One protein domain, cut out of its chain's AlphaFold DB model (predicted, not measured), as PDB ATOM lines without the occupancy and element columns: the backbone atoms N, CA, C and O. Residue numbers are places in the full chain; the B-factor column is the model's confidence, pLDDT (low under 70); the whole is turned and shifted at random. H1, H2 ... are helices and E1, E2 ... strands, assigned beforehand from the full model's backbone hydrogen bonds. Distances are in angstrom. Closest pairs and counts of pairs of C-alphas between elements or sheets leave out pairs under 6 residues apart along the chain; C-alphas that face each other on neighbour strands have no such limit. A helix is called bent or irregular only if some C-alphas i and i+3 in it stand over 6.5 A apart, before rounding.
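This is residues 9 to 96 of the 159 residues of the protein "Hypothetical protein" of Adineta steineri (UniProt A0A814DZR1). What shape is this? Two short parallel strands, E1 and E2, form a small ribbon in the middle, with H2 packed on one face and the long H3 on the other, running back beside the strands. H1 lies off beyond E1, away from H2, E2 and H3. What is it made of? The printed part has 88 residues, with three named helices and two named strands in the order H1, E1, H2, E2, H3, and its class is mostly helix; it is only just compact, close to loose, with a radius of gyration of the C-alphas of 14.3 A and spans of 43 by 25 by 21 A.

Where does each element run? H1 is residues 9 to 21, 16.3 A long, from C-alpha 9 at (116.532, 151.077, 157.109). E1 is residues 29 to 33, H2 residues 43 to 54, 18.5 A, and E2 residues 61 to 65. Where is the longest helix? H3 is residues 74 to 95, 30.7 A, ending at C-alpha 95 at (119.634, 132.180, 141.197).

How do the strands pair? E1 and E2 are parallel neighbours at 17 degrees, with N 30 and O 61 at 2.8 A and N 63 and O 30 at 2.9 A, within hydrogen-bond range. E1, H2 and E2 form a strand-helix-strand unit, two parallel neighbour strands with a helix between, and its crossover is right-handed. Which helix residues come closest? The closest C-alphas of H2 and E2 are Val 45 and Gly 64, 6.0 A; those of E2 and H3 are Thr 65 and Ser 84, 5.0 A. H2 and H3 are apart. How are the helix backbones? O i to N i+4 pairs are within hydrogen-bond range in 8 of 9 for H1, 5 of 8 for H2 and 16 of 18 for H3. H2 is irregular, with C-alphas 47 and 50 at 7.5 A.

How large is it? The C-alphas farthest apart are Asn 23 and Arg 72, 44.1 A. Is it unbroken and confident? The printed part has no cut, the four links are short, and no printed residue is under 70 in pLDDT, with a mean of the printed part of 91.1.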
ATOM      1  N   THR A   9     115.142 151.168 157.573       83.62
ATOM      2  CA  THR A   9     116.532 151.077 157.109       83.62
ATOM      3  C   THR A   9     116.766 149.897 156.166       83.62
ATOM      4  O   THR A   9     117.493 150.034 155.188       83.62
ATOM      5  N   GLU A  10     116.149 148.740 156.411       85.19
ATOM      6  CA  GLU A  10     116.261 147.590 155.502       85.19
ATOM      7  C   GLU A  10     115.588 147.856 154.152       85.19
ATOM      8  O   GLU A  10     116.125 147.445 153.121       85.19
ATOM      9  N   LYS A  11     114.465 148.585 154.138       89.50
ATOM     10  CA  LYS A  11     113.815 149.010 152.889       89.50
ATOM     11  C   LYS A  11     114.671 150.011 152.128       89.50
ATOM     12  O   LYS A  11     114.874 149.827 150.933       89.50
ATOM     13  N   ASP A  12     115.197 151.022 152.815       85.56
ATOM     14  CA  ASP A  12     116.045 152.054 152.211       85.56
ATOM     15  C   ASP A  12     117.317 151.423 151.619       85.56
ATOM     16  O   ASP A  12     117.699 151.709 150.486       85.56
ATOM     17  N   ASN A  13     117.927 150.472 152.338       86.69
ATOM     18  CA  ASN A  13     119.061 149.700 151.834       86.69
ATOM     19  C   ASN A  13     118.680 148.872 150.600       86.69
ATOM     20  O   ASN A  13     119.417 148.857 149.614       86.69
ATOM     21  N   TYR A  14     117.540 148.179 150.632       90.94
ATOM     22  CA  TYR A  14     117.079 147.407 149.484       90.94
ATOM     23  C   TYR A  14     116.844 148.306 148.263       90.94
ATOM     24  O   TYR A  14     117.311 147.977 147.173       90.94
ATOM     25  N   ASP A  15     116.187 149.453 148.438       90.56
ATOM     26  CA  ASP A  15     115.950 150.417 147.363       90.56
ATOM     27  C   ASP A  15     117.274 150.925 146.777       90.56
ATOM     28  O   ASP A  15     117.518 150.813 145.573       90.56
ATOM     29  N   MET A  16     118.201 151.352 147.635       85.25
ATOM     30  CA  MET A  16     119.503 151.857 147.214       85.25
ATOM     31  C   MET A  16     120.325 150.805 146.452       85.25
ATOM     32  O   MET A  16     120.806 151.063 145.346       85.25
ATOM     33  N   PHE A  17     120.493 149.604 147.003       87.25
ATOM     34  CA  PHE A  17     121.365 148.600 146.390       87.25
ATOM     35  C   PHE A  17     120.702 147.873 145.223       87.25
ATOM     36  O   PHE A  17     121.334 147.689 144.182       87.25
ATOM     37  N   CYS A  18     119.438 147.479 145.364       90.19
ATOM     38  CA  CYS A  18     118.777 146.606 144.396       90.19
ATOM     39  C   CYS A  18     118.070 147.389 143.287       90.19
ATOM     40  O   CYS A  18     118.048 146.937 142.144       90.19
ATOM     41  N   LYS A  19     117.507 148.566 143.584       89.25
ATOM     42  CA  LYS A  19     116.793 149.374 142.583       89.25
ATOM     43  C   LYS A  19     117.673 150.487 142.017       89.25
ATOM     44  O   LYS A  19     117.712 150.658 140.805       89.25
ATOM     45  N   VAL A  20     118.428 151.215 142.838       86.25
ATOM     46  CA  VAL A  20     119.180 152.395 142.364       86.25
ATOM     47  C   VAL A  20     120.529 152.022 141.741       86.25
ATOM     48  O   VAL A  20     120.829 152.430 140.609       86.25
ATOM     49  N   ILE A  21     121.348 151.242 142.457       83.19
ATOM     50  CA  ILE A  21     122.704 150.878 142.018       83.19
ATOM     51  C   ILE A  21     122.644 149.855 140.884       83.19
ATOM     52  O   ILE A  21     123.136 150.122 139.785       83.19
ATOM     53  N   THR A  22     122.026 148.699 141.133       86.38
ATOM     54  CA  THR A  22     122.012 147.585 140.172       86.38
ATOM     55  C   THR A  22     120.883 147.673 139.150       86.38
ATOM     56  O   THR A  22     120.864 146.883 138.207       86.38
ATOM     57  N   ASN A  23     119.954 148.625 139.306       86.44
ATOM     58  CA  ASN A  23     118.798 148.797 138.421       86.44
ATOM     59  C   ASN A  23     117.966 147.509 138.251       86.44
ATOM     60  O   ASN A  23     117.454 147.232 137.169       86.44
ATOM     61  N   GLY A  24     117.901 146.674 139.296       87.69
ATOM     62  CA  GLY A  24     117.201 145.389 139.279       87.69
ATOM     63  C   GLY A  24     117.822 144.319 138.375       87.69
ATOM     64  O   GLY A  24     117.189 143.298 138.126       87.69
ATOM     65  N   GLN A  25     119.035 144.528 137.854       87.81
ATOM     66  CA  GLN A  25     119.667 143.611 136.893       87.81
ATOM     67  C   GLN A  25     120.431 142.460 137.553       87.81
ATOM     68  O   GLN A  25     120.763 141.474 136.895       87.81
ATOM     69  N   ILE A  26     120.742 142.593 138.842       90.31
ATOM     70  CA  ILE A  26     121.458 141.580 139.613       90.31
ATOM     71  C   ILE A  26     120.430 140.755 140.387       90.31
ATOM     72  O   ILE A  26     119.653 141.352 141.132       90.31
ATOM     73  N   PRO A  27     120.415 139.416 140.248       93.00
ATOM     74  CA  PRO A  27     119.578 138.564 141.081       93.00
ATOM     75  C   PRO A  27     119.896 138.765 142.564       93.00
ATOM     76  O   PRO A  27     121.063 138.774 142.960       93.00
ATOM     77  N   VAL A  28     118.861 138.908 143.386       93.62
ATOM     78  CA  VAL A  28     118.990 139.177 144.822       93.62
ATOM     79  C   VAL A  28     118.294 138.072 145.597       93.62
ATOM     80  O   VAL A  28     117.114 137.807 145.381       93.62
ATOM     81  N   ILE A  29     119.006 137.451 146.533       95.44
ATOM     82  CA  ILE A  29     118.425 136.512 147.496       95.44
ATOM     83  C   ILE A  29     118.364 137.160 148.883       95.44
ATOM     84  O   ILE A  29     119.241 137.944 149.244       95.44
ATOM     85  N   CYS A  30     117.337 136.833 149.662       94.19
ATOM     86  CA  CYS A  30     117.207 137.259 151.052       94.19
ATOM     87  C   CYS A  30     117.596 136.108 151.978       94.19
ATOM     88  O   CYS A  30     116.980 135.043 151.944       94.19
ATOM     89  N   VAL A  31     118.603 136.325 152.819       94.50
ATOM     90  CA  VAL A  31     119.010 135.366 153.851       94.50
ATOM     91  C   VAL A  31     118.503 135.876 155.192       94.50
ATOM     92  O   VAL A  31     118.963 136.904 155.687       94.50
ATOM     93  N   ILE A  32     117.540 135.165 155.767       92.62
ATOM     94  CA  ILE A  32     116.900 135.529 157.028       92.62
ATOM     95  C   ILE A  32     117.564 134.728 158.134       92.62
ATOM     96  O   ILE A  32     117.517 133.501 158.140       92.62
ATOM     97  N   THR A  33     118.194 135.418 159.074       91.62
ATOM     98  CA  THR A  33     118.876 134.790 160.208       91.62
ATOM     99  C   THR A  33     117.985 134.778 161.441       91.62
ATOM    100  O   THR A  33     117.251 135.739 161.668       91.62
ATOM    101  N   GLY A  34     118.123 133.768 162.300       89.75
ATOM    102  CA  GLY A  34     117.375 133.695 163.560       89.75
ATOM    103  C   GLY A  34     116.213 132.699 163.535       89.75
ATOM    104  O   GLY A  34     115.393 132.709 164.454       89.75
ATOM    105  N   CYS A  35     116.116 131.872 162.488       91.06
ATOM    106  CA  CYS A  35     115.034 130.906 162.293       91.06
ATOM    107  C   CYS A  35     115.187 129.628 163.120       91.06
ATOM    108  O   CYS A  35     114.376 128.726 162.972       91.06
ATOM    109  N   GLU A  36     116.168 129.541 164.023       88.88
ATOM    110  CA  GLU A  36     116.449 128.329 164.806       88.88
ATOM    111  C   GLU A  36     115.301 127.823 165.701       88.88
ATOM    112  O   GLU A  36     115.403 126.721 166.233       88.88
ATOM    113  N   ASN A  37     114.252 128.621 165.916       88.00
ATOM    114  CA  ASN A  37     113.090 128.239 166.729       88.00
ATOM    115  C   ASN A  37     111.867 127.835 165.885       88.00
ATOM    116  O   ASN A  37     110.808 127.583 166.452       88.00
ATOM    117  N   GLU A  38     112.007 127.817 164.561       88.75
ATOM    118  CA  GLU A  38     110.954 127.501 163.596       88.75
ATOM    119  C   GLU A  38     111.266 126.119 163.012       88.75
ATOM    120  O   GLU A  38     112.407 125.861 162.621       88.75
ATOM    121  N   ASP A  39     110.281 125.221 162.990       87.19
ATOM    122  CA  ASP A  39     110.462 123.835 162.548       87.19
ATOM    123  C   ASP A  39     109.406 123.471 161.489       87.19
ATOM    124  O   ASP A  39     108.238 123.279 161.842       87.19
ATOM    125  N   PRO A  40     109.778 123.407 160.194       89.38
ATOM    126  CA  PRO A  40     111.112 123.675 159.633       89.38
ATOM    127  C   PRO A  40     111.476 125.176 159.619       89.38
ATOM    128  O   PRO A  40     110.597 126.035 159.594       89.38
ATOM    129  N   MET A  41     112.772 125.525 159.521       91.69
ATOM    130  CA  MET A  41     113.239 126.934 159.476       91.69
ATOM    131  C   MET A  41     112.610 127.763 158.337       91.69
ATOM    132  O   MET A  41     112.564 128.996 158.400       91.69
ATOM    133  N   SER A  42     112.130 127.097 157.281       91.25
ATOM    134  CA  SER A  42     111.423 127.705 156.153       91.25
ATOM    135  C   SER A  42     110.026 128.218 156.503       91.25
ATOM    136  O   SER A  42     109.519 129.092 155.801       91.25
ATOM    137  N   GLU A  43     109.409 127.729 157.579       92.06
ATOM    138  CA  GLU A  43     108.048 128.106 157.979       92.06
ATOM    139  C   GLU A  43     107.925 129.611 158.236       92.06
ATOM    140  O   GLU A  43     106.953 130.261 157.832       92.06
ATOM    141  N   TRP A  44     108.969 130.210 158.817       90.56
ATOM    142  CA  TRP A  44     109.007 131.653 159.020       90.56
ATOM    143  C   TRP A  44     108.958 132.419 157.703       90.56
ATOM    144  O   TRP A  44     108.244 133.418 157.600       90.56
ATOM    145  N   VAL A  45     109.703 131.952 156.696       91.00
ATOM    146  CA  VAL A  45     109.738 132.575 155.371       91.00
ATOM    147  C   VAL A  45     108.343 132.550 154.767       91.00
ATOM    148  O   VAL A  45     107.832 133.603 154.411       91.00
ATOM    149  N   ILE A  46     107.703 131.380 154.748       91.19
ATOM    150  CA  ILE A  46     106.360 131.185 154.185       91.19
ATOM    151  C   ILE A  46     105.347 132.115 154.863       91.19
ATOM    152  O   ILE A  46     104.560 132.791 154.202       91.19
ATOM    153  N   THR A  47     105.404 132.204 156.191       89.94
ATOM    154  CA  THR A  47     104.476 133.030 156.971       89.94
ATOM    155  C   THR A  47     104.685 134.531 156.734       89.94
ATOM    156  O   THR A  47     103.724 135.306 156.743       89.94
ATOM    157  N   ASN A  48     105.927 134.971 156.510       89.62
ATOM    158  CA  ASN A  48     106.284 136.393 156.489       89.62
ATOM    159  C   ASN A  48     106.585 136.952 155.093       89.62
ATOM    160  O   ASN A  48     106.693 138.171 154.960       89.62
ATOM    161  N   GLU A  49     106.664 136.113 154.058       89.25
ATOM    162  CA  GLU A  49     106.989 136.497 152.677       89.25
ATOM    163  C   GLU A  49     106.116 137.659 152.187       89.25
ATOM    164  O   GLU A  49     106.622 138.661 151.679       89.25
ATOM    165  N   SER A  50     104.808 137.593 152.455       89.69
ATOM    166  CA  SER A  50     103.862 138.645 152.061       89.69
ATOM    167  C   SER A  50     104.206 140.030 152.629       89.69
ATOM    168  O   SER A  50     103.862 141.051 152.029       89.69
ATOM    169  N   THR A  51     104.913 140.095 153.760       89.69
ATOM    170  CA  THR A  51     105.365 141.352 154.364       89.69
ATOM    171  C   THR A  51     106.458 142.003 153.522       89.69
ATOM    172  O   THR A  51     106.454 143.221 153.373       89.69
ATOM    173  N   PHE A  52     107.358 141.228 152.918       90.12
ATOM    174  CA  PHE A  52     108.391 141.765 152.029       90.12
ATOM    175  C   PHE A  52     107.767 142.326 150.750       90.12
ATOM    176  O   PHE A  52     108.035 143.472 150.389       90.12
ATOM    177  N   SER A  53     106.830 141.588 150.145       88.06
ATOM    178  CA  SER A  53     106.115 142.052 148.950       88.06
ATOM    179  C   SER A  53     105.307 143.327 149.209       88.06
ATOM    180  O   SER A  53     105.330 144.245 148.394       88.06
ATOM    181  N   ARG A  54     104.641 143.435 150.369       89.56
ATOM    182  CA  ARG A  54     103.927 144.661 150.789       89.56
ATOM    183  C   ARG A  54     104.839 145.877 150.947       89.56
ATOM    184  O   ARG A  54     104.356 147.000 150.882       89.56
ATOM    185  N   ASN A  55     106.127 145.652 151.180       88.56
ATOM    186  CA  ASN A  55     107.143 146.694 151.289       88.56
ATOM    187  C   ASN A  55     107.926 146.892 149.984       88.56
ATOM    188  O   ASN A  55     108.981 147.517 150.006       88.56
ATOM    189  N   GLU A  56     107.418 146.366 148.863       90.25
ATOM    190  CA  GLU A  56     108.029 146.478 147.533       90.25
ATOM    191  C   GLU A  56     109.458 145.915 147.465       90.25
ATOM    192  O   GLU A  56     110.297 146.392 146.689       90.25
ATOM    193  N   MET A  57     109.728 144.901 148.292       92.62
ATOM    194  CA  MET A  57     110.973 144.142 148.308       92.62
ATOM    195  C   MET A  57     110.733 142.795 147.631       92.62
ATOM    196  O   MET A  57     109.964 141.969 148.127       92.62
ATOM    197  N   THR A  58     111.405 142.572 146.504       92.38
ATOM    198  CA  THR A  58     111.287 141.344 145.709       92.38
ATOM    199  C   THR A  58     112.623 140.617 145.676       92.38
ATOM    200  O   THR A  58     113.651 141.191 145.313       92.38
ATOM    201  N   PHE A  59     112.612 139.337 146.026       94.25
ATOM    202  CA  PHE A  59     113.801 138.492 146.035       94.25
ATOM    203  C   PHE A  59     113.596 137.291 145.121       94.25
ATOM    204  O   PHE A  59     112.487 136.783 144.987       94.25
ATOM    205  N   ASN A  60     114.673 136.828 144.495       94.88
ATOM    206  CA  ASN A  60     114.673 135.617 143.681       94.88
ATOM    207  C   ASN A  60     114.515 134.353 144.533       94.88
ATOM    208  O   ASN A  60     113.932 133.381 144.067       94.88
ATOM    209  N   ALA A  61     115.019 134.394 145.767       95.31
ATOM    210  CA  ALA A  61     114.788 133.392 146.794       95.31
ATOM    211  C   ALA A  61     114.859 134.031 148.179       95.31
ATOM    212  O   ALA A  61     115.582 135.008 148.392       95.31
ATOM    213  N   MET A  62     114.146 133.434 149.124       94.94
ATOM    214  CA  MET A  62     114.215 133.768 150.539       94.94
ATOM    215  C   MET A  62     114.560 132.501 151.318       94.94
ATOM    216  O   MET A  62     113.916 131.470 151.139       94.94
ATOM    217  N   VAL A  63     115.590 132.564 152.157       95.62
ATOM    218  CA  VAL A  63     116.126 131.397 152.865       95.62
ATOM    219  C   VAL A  63     116.144 131.680 154.362       95.62
ATOM    220  O   VAL A  63     116.841 132.590 154.814       95.62
ATOM    221  N   GLY A  64     115.375 130.906 155.127       94.56
ATOM    222  CA  GLY A  64     115.413 130.913 156.589       94.56
ATOM    223  C   GLY A  64     116.635 130.148 157.088       94.56
ATOM    224  O   GLY A  64     116.889 129.038 156.634       94.56
ATOM    225  N   THR A  65     117.408 130.750 157.989       94.94
ATOM    226  CA  THR A  65     118.718 130.232 158.403       94.94
ATOM    227  C   THR A  65     118.986 130.393 159.896       94.94
ATOM    228  O   THR A  65     118.487 131.299 160.574       94.94
ATOM    229  N   CYS A  66     119.878 129.541 160.385       92.62
ATOM    230  CA  CYS A  66     120.554 129.652 161.662       92.62
ATOM    231  C   CYS A  66     122.047 129.895 161.409       92.62
ATOM    232  O   CYS A  66     122.713 129.091 160.764       92.62
ATOM    233  N   PHE A  67     122.590 130.985 161.960       91.44
ATOM    234  CA  PHE A  67     124.040 131.242 162.027       91.44
ATOM    235  C   PHE A  67     124.524 131.525 163.457       91.44
ATOM    236  O   PHE A  67     125.671 131.922 163.671       91.44
ATOM    237  N   ALA A  68     123.665 131.299 164.457       88.25
ATOM    238  CA  ALA A  68     124.004 131.484 165.861       88.25
ATOM    239  C   ALA A  68     125.154 130.547 166.260       88.25
ATOM    240  O   ALA A  68     125.082 129.349 166.000       88.25
ATOM    241  N   LYS A  69     126.207 131.078 166.896       88.38
ATOM    242  CA  LYS A  69     127.404 130.323 167.302       88.38
ATOM    243  C   LYS A  69     127.670 130.434 168.799       88.38
ATOM    244  O   LYS A  69     127.587 131.517 169.372       88.38
ATOM    245  N   GLY A  70     128.084 129.322 169.395       85.50
ATOM    246  CA  GLY A  70     128.462 129.217 170.797       85.50
ATOM    247  C   GLY A  70     127.265 129.119 171.744       85.50
ATOM    248  O   GLY A  70     126.111 128.976 171.345       85.50
ATOM    249  N   GLY A  71     127.562 129.193 173.041       86.50
ATOM    250  CA  GLY A  71     126.562 129.108 174.103       86.50
ATOM    251  C   GLY A  71     126.109 127.681 174.423       86.50
ATOM    252  O   GLY A  71     126.630 126.692 173.911       86.50
ATOM    253  N   ARG A  72     125.118 127.580 175.316       87.56
ATOM    254  CA  ARG A  72     124.617 126.304 175.860       87.56
ATOM    255  C   ARG A  72     124.007 125.381 174.796       87.56
ATOM    256  O   ARG A  72     123.988 124.173 174.991       87.56
ATOM    257  N   PHE A  73     123.522 125.944 173.691       85.56
ATOM    258  CA  PHE A  73     122.805 125.224 172.634       85.56
ATOM    259  C   PHE A  73     123.662 124.946 171.392       85.56
ATOM    260  O   PHE A  73     123.135 124.557 170.356       85.56
ATOM    261  N   GLU A  74     124.984 125.102 171.484       90.50
ATOM    262  CA  GLU A  74     125.902 124.921 170.352       90.50
ATOM    263  C   GLU A  74     125.772 123.549 169.668       90.50
ATOM    264  O   GLU A  74     125.868 123.462 168.447       90.50
ATOM    265  N   GLN A  75     125.503 122.488 170.436       90.12
ATOM    266  CA  GLN A  75     125.291 121.142 169.890       90.12
ATOM    267  C   GLN A  75     124.070 121.068 168.963       90.12
ATOM    268  O   GLN A  75     124.106 120.330 167.985       90.12
ATOM    269  N   ASN A  76     123.033 121.868 169.233       88.38
ATOM    270  CA  ASN A  76     121.813 121.921 168.428       88.38
ATOM    271  C   ASN A  76     121.958 122.900 167.258       88.38
ATOM    272  O   ASN A  76     121.465 122.639 166.167       88.38
ATOM    273  N   TYR A  77     122.657 124.021 167.457       91.19
ATOM    274  CA  TYR A  77     122.845 125.011 166.395       91.19
ATOM    275  C   TYR A  77     123.845 124.565 165.340       91.19
ATOM    276  O   TYR A  77     123.685 124.917 164.179       91.19
ATOM    277  N   ARG A  78     124.863 123.781 165.702       92.56
ATOM    278  CA  ARG A  78     125.859 123.305 164.740       92.56
ATOM    279  C   ARG A  78     125.253 122.615 163.505       92.56
ATOM    280  O   ARG A  78     125.580 123.083 162.415       92.56
ATOM    281  N   PRO A  79     124.396 121.582 163.624       93.50
ATOM    282  CA  PRO A  79     123.790 120.955 162.450       93.50
ATOM    283  C   PRO A  79     122.909 121.934 161.661       93.50
ATOM    284  O   PRO A  79     123.037 122.007 160.445       93.50
ATOM    285  N   LEU A  80     122.115 122.771 162.340       93.06
ATOM    286  CA  LEU A  80     121.275 123.782 161.681       93.06
ATOM    287  C   LEU A  80     122.094 124.812 160.891       93.06
ATOM    288  O   LEU A  80     121.645 125.296 159.855       93.06
ATOM    289  N   ARG A  81     123.305 125.157 161.349       93.56
ATOM    290  CA  ARG A  81     124.221 126.037 160.607       93.56
ATOM    291  C   ARG A  81     124.784 125.370 159.358       93.56
ATOM    292  O   ARG A  81     124.942 126.041 158.343       93.56
ATOM    293  N   GLU A  82     125.129 124.088 159.441       94.19
ATOM    294  CA  GLU A  82     125.637 123.313 158.300       94.19
ATOM    295  C   GLU A  82     124.539 123.150 157.232       94.19
ATOM    296  O   GLU A  82     124.782 123.386 156.045       94.19
ATOM    297  N   GLU A  83     123.308 122.872 157.664       94.25
ATOM    298  CA  GLU A  83     122.113 122.881 156.816       94.25
ATOM    299  C   GLU A  83     121.879 124.264 156.190       94.25
ATOM    300  O   GLU A  83     121.800 124.386 154.969       94.25
ATOM    301  N   SER A  84     121.882 125.327 156.998       95.81
ATOM    302  CA  SER A  84     121.691 126.706 156.524       95.81
ATOM    303  C   SER A  84     122.737 127.124 155.493       95.81
ATOM    304  O   SER A  84     122.406 127.771 154.502       95.81
ATOM    305  N   ALA A  85     124.004 126.754 155.700       95.38
ATOM    306  CA  ALA A  85     125.072 127.028 154.743       95.38
ATOM    307  C   ALA A  85     124.807 126.338 153.398       95.38
ATOM    308  O   ALA A  85     125.019 126.942 152.345       95.38
ATOM    309  N   THR A  86     124.303 125.106 153.441       96.56
ATOM    310  CA  THR A  86     123.949 124.333 152.246       96.56
ATOM    311  C   THR A  86     122.768 124.975 151.519       96.56
ATOM    312  O   THR A  86     122.881 125.263 150.331       96.56
ATOM    313  N   MET A  87     121.694 125.321 152.235       95.75
ATOM    314  CA  MET A  87     120.515 125.985 151.664       95.75
ATOM    315  C   MET A  87     120.859 127.327 151.002       95.75
ATOM    316  O   MET A  87     120.389 127.630 149.905       95.75
ATOM    317  N   VAL A  88     121.703 128.144 151.646       96.44
ATOM    318  CA  VAL A  88     122.151 129.423 151.071       96.44
ATOM    319  C   VAL A  88     122.987 129.187 149.819       96.44
ATOM    320  O   VAL A  88     122.795 129.880 148.821       96.44
ATOM    321  N   TRP A  89     123.894 128.210 149.841       97.25
ATOM    322  CA  TRP A  89     124.707 127.881 148.674       97.25
ATOM    323  C   TRP A  89     123.855 127.414 147.491       97.25
ATOM    324  O   TRP A  89     124.044 127.886 146.370       97.25
ATOM    325  N   GLU A  90     122.875 126.547 147.736       96.94
ATOM    326  CA  GLU A  90     121.928 126.087 146.718       96.94
ATOM    327  C   GLU A  90     121.120 127.246 146.129       96.94
ATOM    328  O   GLU A  90     121.008 127.348 144.905       96.94
ATOM    329  N   ALA A  91     120.637 128.170 146.963       96.56
ATOM    330  CA  ALA A  91     119.934 129.364 146.501       96.56
ATOM    331  C   ALA A  91     120.834 130.275 145.646       96.56
ATOM    332  O   ALA A  91     120.410 130.748 144.590       96.56
ATOM    333  N   ILE A  92     122.091 130.493 146.052       95.50
ATOM    334  CA  ILE A  92     123.062 131.260 145.256       95.50
ATOM    335  C   ILE A  92     123.259 130.598 143.894       95.50
ATOM    336  O   ILE A  92     123.170 131.268 142.868       95.50
ATOM    337  N   MET A  93     123.493 129.286 143.862       96.12
ATOM    338  CA  MET A  93     123.724 128.558 142.617       96.12
ATOM    339  C   MET A  93     122.496 128.593 141.701       96.12
ATOM    340  O   MET A  93     122.635 128.874 140.509       96.12
ATOM    341  N   ALA A  94     121.300 128.375 142.252       96.19
ATOM    342  CA  ALA A  94     120.047 128.359 141.502       96.19
ATOM    343  C   ALA A  94     119.682 129.727 140.903       96.19
ATOM    344  O   ALA A  94     119.119 129.785 139.808       96.19
ATOM    345  N   HIS A  95     120.016 130.820 141.595       95.12
ATOM    346  CA  HIS A  95     119.634 132.180 141.197       95.12
ATOM    347  C   HIS A  95     120.791 133.035 140.670       95.12
ATOM    348  O   HIS A  95     120.580 134.189 140.306       95.12
ATOM    349  N   SER A  96     122.002 132.487 140.588       92.25
ATOM    350  CA  SER A  96     123.145 133.174 139.987       92.25
ATOM    351  C   SER A  96     122.905 133.491 138.507       92.25
ATOM    352  O   SER A  96     122.294 132.726 137.755       92.25
TER     353      SER A  96